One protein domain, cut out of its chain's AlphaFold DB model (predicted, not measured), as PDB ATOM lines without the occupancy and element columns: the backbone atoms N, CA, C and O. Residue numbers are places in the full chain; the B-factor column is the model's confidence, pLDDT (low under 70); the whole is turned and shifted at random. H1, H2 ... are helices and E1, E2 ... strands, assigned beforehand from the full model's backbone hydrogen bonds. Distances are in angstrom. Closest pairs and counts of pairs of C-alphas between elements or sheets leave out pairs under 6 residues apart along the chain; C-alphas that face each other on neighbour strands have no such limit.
ATOM      1  N   GLN A  19      46.161  33.916   7.598       81.88
ATOM      2  CA  GLN A  19      45.720  33.047   6.512       81.88
ATOM      3  C   GLN A  19      46.024  31.597   6.902       81.88
ATOM      4  O   GLN A  19      47.190  31.187   6.837       81.88
ATOM      5  N   PRO A  20      45.027  30.805   7.348       83.50
ATOM      6  CA  PRO A  20      45.272  29.414   7.665       83.50
ATOM      7  C   PRO A  20      45.661  28.673   6.390       83.50
ATOM      8  O   PRO A  20      45.183  28.948   5.286       83.50
ATOM      9  N   ARG A  21      46.532  27.683   6.541       89.06
ATOM     10  CA  ARG A  21      46.877  26.796   5.438       89.06
ATOM     11  C   ARG A  21      45.627  26.004   5.034       89.06
ATOM     12  O   ARG A  21      45.102  25.248   5.839       89.06
ATOM     13  N   ARG A  22      45.186  26.155   3.783       86.31
ATOM     14  CA  ARG A  22      43.991  25.485   3.223       86.31
ATOM     15  C   ARG A  22      44.289  24.184   2.473       86.31
ATOM     16  O   ARG A  22      43.377  23.483   2.052       86.31
ATOM     17  N   SER A  23      45.563  23.866   2.243       92.12
ATOM     18  CA  SER A  23      45.955  22.769   1.353       92.12
ATOM     19  C   SER A  23      47.077  21.891   1.903       92.12
ATOM     20  O   SER A  23      47.925  22.301   2.699       92.12
ATOM     21  N   GLY A  24      47.096  20.644   1.437       95.06
ATOM     22  CA  GLY A  24      48.067  19.615   1.792       95.06
ATOM     23  C   GLY A  24      47.683  18.804   3.030       95.06
ATOM     24  O   GLY A  24      46.575  18.911   3.550       95.06
ATOM     25  N   LYS A  25      48.615  17.959   3.475       95.88
ATOM     26  CA  LYS A  25      48.352  16.946   4.501       95.88
ATOM     27  C   LYS A  25      48.369  17.514   5.915       95.88
ATOM     28  O   LYS A  25      49.167  18.410   6.209       95.88
ATOM     29  N   PHE A  26      47.556  16.918   6.781       94.00
ATOM     30  CA  PHE A  26      47.612  17.093   8.226       94.00
ATOM     31  C   PHE A  26      47.649  15.737   8.939       94.00
ATOM     32  O   PHE A  26      47.233  14.706   8.403       94.00
ATOM     33  N   ALA A  27      48.138  15.768  10.172       94.31
ATOM     34  CA  ALA A  27      48.009  14.692  11.134       94.31
ATOM     35  C   ALA A  27      47.743  15.321  12.500       94.31
ATOM     36  O   ALA A  27      48.395  16.302  12.863       94.31
ATOM     37  N   THR A  28      46.791  14.781  13.249       94.69
ATOM     38  CA  THR A  28      46.574  15.221  14.628       94.69
ATOM     39  C   THR A  28      47.664  14.673  15.539       94.69
ATOM     40  O   THR A  28      48.339  13.687  15.222       94.69
ATOM     41  N   ALA A  29      47.780  15.264  16.727       93.69
ATOM     42  CA  ALA A  29      48.459  14.600  17.826       93.69
ATOM     43  C   ALA A  29      47.780  13.257  18.144       93.69
ATOM     44  O   ALA A  29      46.611  13.015  17.814       93.69
ATOM     45  N   CYS A  30      48.542  12.385  18.789       93.88
ATOM     46  CA  CYS A  30      48.020  11.135  19.300       93.88
ATOM     47  C   CYS A  30      47.060  11.354  20.464       93.88
ATOM     48  O   CYS A  30      47.304  12.212  21.309       93.88
ATOM     49  N   GLY A  31      45.971  10.582  20.492       92.81
ATOM     50  CA  GLY A  31      44.902  10.763  21.476       92.81
ATOM     51  C   GLY A  31      43.916  11.873  21.107       92.81
ATOM     52  O   GLY A  31      43.208  12.371  21.974       92.81
ATOM     53  N   ALA A  32      43.843  12.259  19.826       93.94
ATOM     54  CA  ALA A  32      42.786  13.148  19.337       93.94
ATOM     55  C   ALA A  32      41.384  12.539  19.521       93.94
ATOM     56  O   ALA A  32      40.408  13.276  19.591       93.94
ATOM     57  N   ALA A  33      41.310  11.211  19.614       94.06
ATOM     58  CA  ALA A  33      40.214  10.435  20.181       94.06
ATOM     59  C   ALA A  33      40.793   9.122  20.754       94.06
ATOM     60  O   ALA A  33      41.970   8.803  20.529       94.06
ATOM     61  N   SER A  34      39.982   8.338  21.462       93.88
ATOM     62  CA  SER A  34      40.322   6.972  21.885       93.88
ATOM     63  C   SER A  34      39.194   5.995  21.568       93.88
ATOM     64  O   SER A  34      38.017   6.351  21.592       93.88
ATOM     65  N   ILE A  35      39.556   4.744  21.277       94.88
ATOM     66  CA  ILE A  35      38.611   3.625  21.229       94.88
ATOM     67  C   ILE A  35      38.812   2.783  22.483       94.88
ATOM     68  O   ILE A  35      39.928   2.363  22.778       94.88
ATOM     69  N   GLU A  36      37.741   2.519  23.218       93.94
ATOM     70  CA  GLU A  36      37.802   1.933  24.553       93.94
ATOM     71  C   GLU A  36      37.014   0.631  24.637       93.94
ATOM     72  O   GLU A  36      35.914   0.505  24.095       93.94
ATOM     73  N   SER A  37      37.568  -0.344  25.359       93.50
ATOM     74  CA  SER A  37      36.857  -1.557  25.754       93.50
ATOM     75  C   SER A  37      37.430  -2.133  27.045       93.50
ATOM     76  O   SER A  37      38.635  -2.335  27.152       93.50
ATOM     77  N   LYS A  38      36.563  -2.410  28.033       85.44
ATOM     78  CA  LYS A  38      36.888  -3.089  29.310       85.44
ATOM     79  C   LYS A  38      38.238  -2.667  29.922       85.44
ATOM     80  O   LYS A  38      39.096  -3.501  30.196       85.44
ATOM     81  N   GLY A  39      38.426  -1.362  30.125       84.50
ATOM     82  CA  GLY A  39      39.629  -0.801  30.756       84.50
ATOM     83  C   GLY A  39      40.862  -0.708  29.851       84.50
ATOM     84  O   GLY A  39      41.879  -0.176  30.278       84.50
ATOM     85  N   SER A  40      40.780  -1.178  28.604       91.56
ATOM     86  CA  SER A  40      41.773  -0.913  27.562       91.56
ATOM     87  C   SER A  40      41.349   0.300  26.743       91.56
ATOM     88  O   SER A  40      40.182   0.416  26.363       91.56
ATOM     89  N   SER A  41      42.299   1.183  26.453       92.25
ATOM     90  CA  SER A  41      42.094   2.365  25.620       92.25
ATOM     91  C   SER A  41      43.129   2.375  24.505       92.25
ATOM     92  O   SER A  41      44.323   2.211  24.756       92.25
ATOM     93  N   LEU A  42      42.661   2.528  23.271       94.50
ATOM     94  CA  LEU A  42      43.480   2.623  22.074       94.50
ATOM     95  C   LEU A  42      43.439   4.073  21.578       94.50
ATOM     96  O   LEU A  42      42.452   4.464  20.947       94.50
ATOM     97  N   PRO A  43      44.470   4.891  21.858       94.31
ATOM     98  CA  PRO A  43      44.526   6.254  21.354       94.31
ATOM     99  C   PRO A  43      44.685   6.238  19.834       94.31
ATOM    100  O   PRO A  43      45.503   5.496  19.274       94.31
ATOM    101  N   VAL A  44      43.909   7.088  19.169       94.12
ATOM    102  CA  VAL A  44      43.938   7.228  17.714       94.12
ATOM    103  C   VAL A  44      44.388   8.623  17.305       94.12
ATOM    104  O   VAL A  44      44.325   9.591  18.071       94.12
ATOM    105  N   ARG A  45      44.867   8.709  16.068       94.38
ATOM    106  CA  ARG A  45      45.177   9.964  15.384       94.38
ATOM    107  C   ARG A  45      44.456  10.007  14.047       94.38
ATOM    108  O   ARG A  45      44.334   8.978  13.379       94.38
ATOM    109  N   PHE A  46      44.022  11.194  13.654       94.81
ATOM    110  CA  PHE A  46      43.403  11.443  12.358       94.81
ATOM    111  C   PHE A  46      44.464  11.940  11.384       94.81
ATOM    112  O   PHE A  46      45.350  12.718  11.751       94.81
ATOM    113  N   THR A  47      44.379  11.487  10.140       95.00
ATOM    114  CA  THR A  47      45.274  11.904   9.058       95.00
ATOM    115  C   THR A  47      44.464  12.127   7.794       95.00
ATOM    116  O   THR A  47      43.554  11.353   7.508       95.00
ATOM    117  N   GLY A  48      44.812  13.135   7.005       95.06
ATOM    118  CA  GLY A  48      44.082  13.419   5.775       95.06
ATOM    119  C   GLY A  48      44.578  14.665   5.062       95.06
ATOM    120  O   GLY A  48      45.693  15.138   5.304       95.06
ATOM    121  N   ASP A  49      43.737  15.185   4.176       95.06
ATOM    122  CA  ASP A  49      43.940  16.456   3.487       95.06
ATOM    123  C   ASP A  49      43.163  17.572   4.183       95.06
ATOM    124  O   ASP A  49      42.012  17.385   4.569       95.06
ATOM    125  N   LEU A  50      43.776  18.752   4.303       94.44
ATOM    126  CA  LEU A  50      43.115  19.934   4.868       94.44
ATOM    127  C   LEU A  50      41.878  20.345   4.059       94.44
ATOM    128  O   LEU A  50      40.896  20.779   4.641       94.44
ATOM    129  N   ALA A  51      41.887  20.121   2.743       93.38
ATOM    130  CA  ALA A  51      40.717  20.358   1.901       93.38
ATOM    131  C   ALA A  51      39.535  19.433   2.261       93.38
ATOM    132  O   ALA A  51      38.400  19.891   2.278       93.38
ATOM    133  N   ALA A  52      39.802  18.161   2.588       92.00
ATOM    134  CA  ALA A  52      38.774  17.209   3.020       92.00
ATOM    135  C   ALA A  52      38.248  17.553   4.423       92.00
ATOM    136  O   ALA A  52      37.052  17.463   4.683       92.00
ATOM    137  N   LEU A  53      39.139  18.009   5.316       92.75
ATOM    138  CA  LEU A  53      38.758  18.527   6.631       92.75
ATOM    139  C   LEU A  53      37.833  19.749   6.505       92.75
ATOM    140  O   LEU A  53      36.787  19.782   7.145       92.75
ATOM    141  N   ASP A  54      38.193  20.717   5.658       91.38
ATOM    142  CA  ASP A  54      37.399  21.929   5.417       91.38
ATOM    143  C   ASP A  54      36.049  21.622   4.739       91.38
ATOM    144  O   ASP A  54      35.070  22.326   4.980       91.38
ATOM    145  N   ALA A  55      35.978  20.566   3.919       92.69
ATOM    146  CA  ALA A  55      34.745  20.099   3.279       92.69
ATOM    147  C   ALA A  55      33.823  19.298   4.220       92.69
ATOM    148  O   ALA A  55      32.663  19.066   3.880       92.69
ATOM    149  N   GLY A  56      34.310  18.890   5.398       90.50
ATOM    150  CA  GLY A  56      33.573  18.016   6.313       90.50
ATOM    151  C   GLY A  56      33.487  16.560   5.842       90.50
ATOM    152  O   GLY A  56      32.574  15.842   6.245       90.50
ATOM    153  N   ASP A  57      34.418  16.122   4.990       91.31
ATOM    154  CA  ASP A  57      34.476  14.747   4.499       91.31
ATOM    155  C   ASP A  57      34.896  13.764   5.604       91.31
ATOM    156  O   ASP A  57      35.533  14.122   6.599       91.31
ATOM    157  N   ALA A  58      34.594  12.477   5.405       90.81
ATOM    158  CA  ALA A  58      35.060  11.420   6.296       90.81
ATOM    159  C   ALA A  58      36.596  11.320   6.277       90.81
ATOM    160  O   ALA A  58      37.221  11.116   5.234       90.81
ATOM    161  N   LEU A  59      37.209  11.419   7.458       93.06
ATOM    162  CA  LEU A  59      38.659  11.379   7.633       93.06
ATOM    163  C   LEU A  59      39.099  10.014   8.152       93.06
ATOM    164  O   LEU A  59      38.516   9.463   9.087       93.06
ATOM    165  N   ALA A  60      40.178   9.485   7.580       92.75
ATOM    166  CA  ALA A  60      40.782   8.262   8.082       92.75
ATOM    167  C   ALA A  60      41.465   8.512   9.436       92.75
ATOM    168  O   ALA A  60      42.155   9.517   9.643       92.75
ATOM    169  N   PHE A  61      41.327   7.550  10.340       92.19
ATOM    170  CA  PHE A  61      42.084   7.497  11.582       92.19
ATOM    171  C   PHE A  61      42.735   6.130  11.743       92.19
ATOM    172  O   PHE A  61      42.276   5.124  11.203       92.19
ATOM    173  N   GLY A  62      43.831   6.106  12.490       90.56
ATOM    174  CA  GLY A  62      44.553   4.884  12.808       90.56
ATOM    175  C   GLY A  62      45.035   4.894  14.247       90.56
ATOM    176  O   GLY A  62      45.080   5.947  14.894       90.56
ATOM    177  N   SER A  63      45.417   3.716  14.738       91.94
ATOM    178  CA  SER A  63      46.101   3.605  16.019       91.94
ATOM    179  C   SER A  63      47.382   4.437  16.003       91.94
ATOM    180  O   SER A  63      48.076   4.561  14.989       91.94
ATOM    181  N   CYS A  64      47.690   5.026  17.150       92.62
ATOM    182  CA  CYS A  64      48.925   5.776  17.333       92.62
ATOM    183  C   CYS A  64      50.173   4.905  17.229       92.62
ATOM    184  O   CYS A  64      51.171   5.312  16.634       92.62
ATOM    185  N   GLU A  65      50.088   3.693  17.763       90.31
ATOM    186  CA  GLU A  65      51.140   2.695  17.684       90.31
ATOM    187  C   GLU A  65      50.864   1.731  16.530       90.31
ATOM    188  O   GLU A  65      49.739   1.250  16.339       90.31
ATOM    189  N   ALA A  81      33.724   4.848  21.383       93.19
ATOM    190  CA  ALA A  81      34.654   5.861  20.918       93.19
ATOM    191  C   ALA A  81      34.483   7.101  21.792       93.19
ATOM    192  O   ALA A  81      33.372   7.620  21.921       93.19
ATOM    193  N   SER A  82      35.563   7.562  22.412       88.12
ATOM    194  CA  SER A  82      35.547   8.844  23.101       88.12
ATOM    195  C   SER A  82      35.577   9.969  22.066       88.12
ATOM    196  O   SER A  82      36.247   9.887  21.032       88.12
ATOM    197  N   HIS A  83      34.820  11.029  22.332       84.62
ATOM    198  CA  HIS A  83      34.884  12.233  21.517       84.62
ATOM    199  C   HIS A  83      36.105  13.049  21.935       84.62
ATOM    200  O   HIS A  83      36.318  13.301  23.123       84.62
ATOM    201  N   GLY A  84      36.895  13.475  20.954       83.12
ATOM    202  CA  GLY A  84      37.921  14.482  21.162       83.12
ATOM    203  C   GLY A  84      37.327  15.878  21.301       83.12
ATOM    204  O   GLY A  84      36.136  16.101  21.090       83.12
ATOM    205  N   ALA A  85      38.189  16.853  21.583       85.00
ATOM    206  CA  ALA A  85      37.788  18.261  21.615       85.00
ATOM    207  C   ALA A  85      37.353  18.793  20.235       85.00
ATOM    208  O   ALA A  85      36.548  19.717  20.160       85.00
ATOM    209  N   VAL A  86      37.904  18.226  19.156       86.88
ATOM    210  CA  VAL A  86      37.700  18.698  17.772       86.88
ATOM    211  C   VAL A  86      37.202  17.587  16.847       86.88
ATOM    212  O   VAL A  86      36.430  17.855  15.934       86.88
ATOM    213  N   PHE A  87      37.618  16.340  17.079       89.88
ATOM    214  CA  PHE A  87      37.298  15.207  16.214       89.88
ATOM    215  C   PHE A  87      36.382  14.213  16.925       89.88
ATOM    216  O   PHE A  87      36.567  13.907  18.104       89.88
ATOM    217  N   SER A  88      35.428  13.662  16.181       89.31
ATOM    218  CA  SER A  88      34.574  12.557  16.615       89.31
ATOM    219  C   SER A  88      34.711  11.379  15.663       89.31
ATOM    220  O   SER A  88      34.826  11.557  14.453       89.31
ATOM    221  N   VAL A  89      34.665  10.169  16.211       92.31
ATOM    222  CA  VAL A  89      34.606   8.945  15.411       92.31
ATOM    223  C   VAL A  89      33.164   8.737  14.961       92.31
ATOM    224  O   VAL A  89      32.281   8.574  15.798       92.31
TER     225      VAL A  89
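AT A GLANCE: This is residues 19 to 65 and 81 to 89 of the 329 residues of the protein "Unannotated protein" of freshwater metagenome (UniProt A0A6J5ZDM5). Picture a slender, strongly twisted sheet built along one long strand, E3, with E2 folded back beside its first part as a hairpin, E1 on the same side near its last residues, and E4 on the other side between those places. The short helix H1 continues from the last residue of E3 and only grazes the sheet. The 56 printed residues hold one named helix and four named strands; along the chain E1 comes first, then the hairpin of E2 and E3, then H1 and last E4, a mixed class of helices and strands, and in the branched sheet E3 is the antiparallel neighbour of E1, of E2 and of E4. The whole is a rod, only just compact, close to loose, with a radius of gyration of the C-alphas of 12.2 A and spans of 42 by 19 by 17 A.

IN THESE COORDINATES: Find C-alpha 40 at (41.773, -0.913, 27.562); from there E3, residues 40 to 49, runs 29.8 A to C-alpha 49 at (43.940, 16.456, 3.487). Before it come E1, residues 25 to 27, 7.0 A, and E2, residues 33 to 37, 13.6 A. After it come H1, residues 50 to 55, 8.5 A, and E4, residues 60 to 63, 10.6 A, which ends at C-alpha 63 at (46.101, 3.605, 16.019).

HOW THE PARTS SIT: Look along E3 for its staggered pairing. Residues 40 to 44 pair with E2, antiparallel at 147 degrees, with N 35 and O 42 at 2.9 A. Residues 44 to 47 pair with E4, antiparallel at 144 degrees, with N 47 and O 60 at 3.0 A. Residues 47 to 49 pair with E1, antiparallel at 165 degrees, with N 26 and O 48 at 3.0 A. E4 is apart from E1 and E2. The closest C-alphas of E1 and H1, those of Lys 25 and Leu 50, are 6.0 A apart. In H1 every O i to N i+4 pair is within hydrogen-bond range.

THE WHOLE: The two farthest C-alphas, those of Gln 19 and Lys 38, are 43.6 A apart. Residues 66 to 80 are not printed, and C-alphas 65 and 81 stand 17.1 A apart across this cut. The four links between named elements are tight. The mean pLDDT of the printed part is 91.6, and no printed residue is under 70.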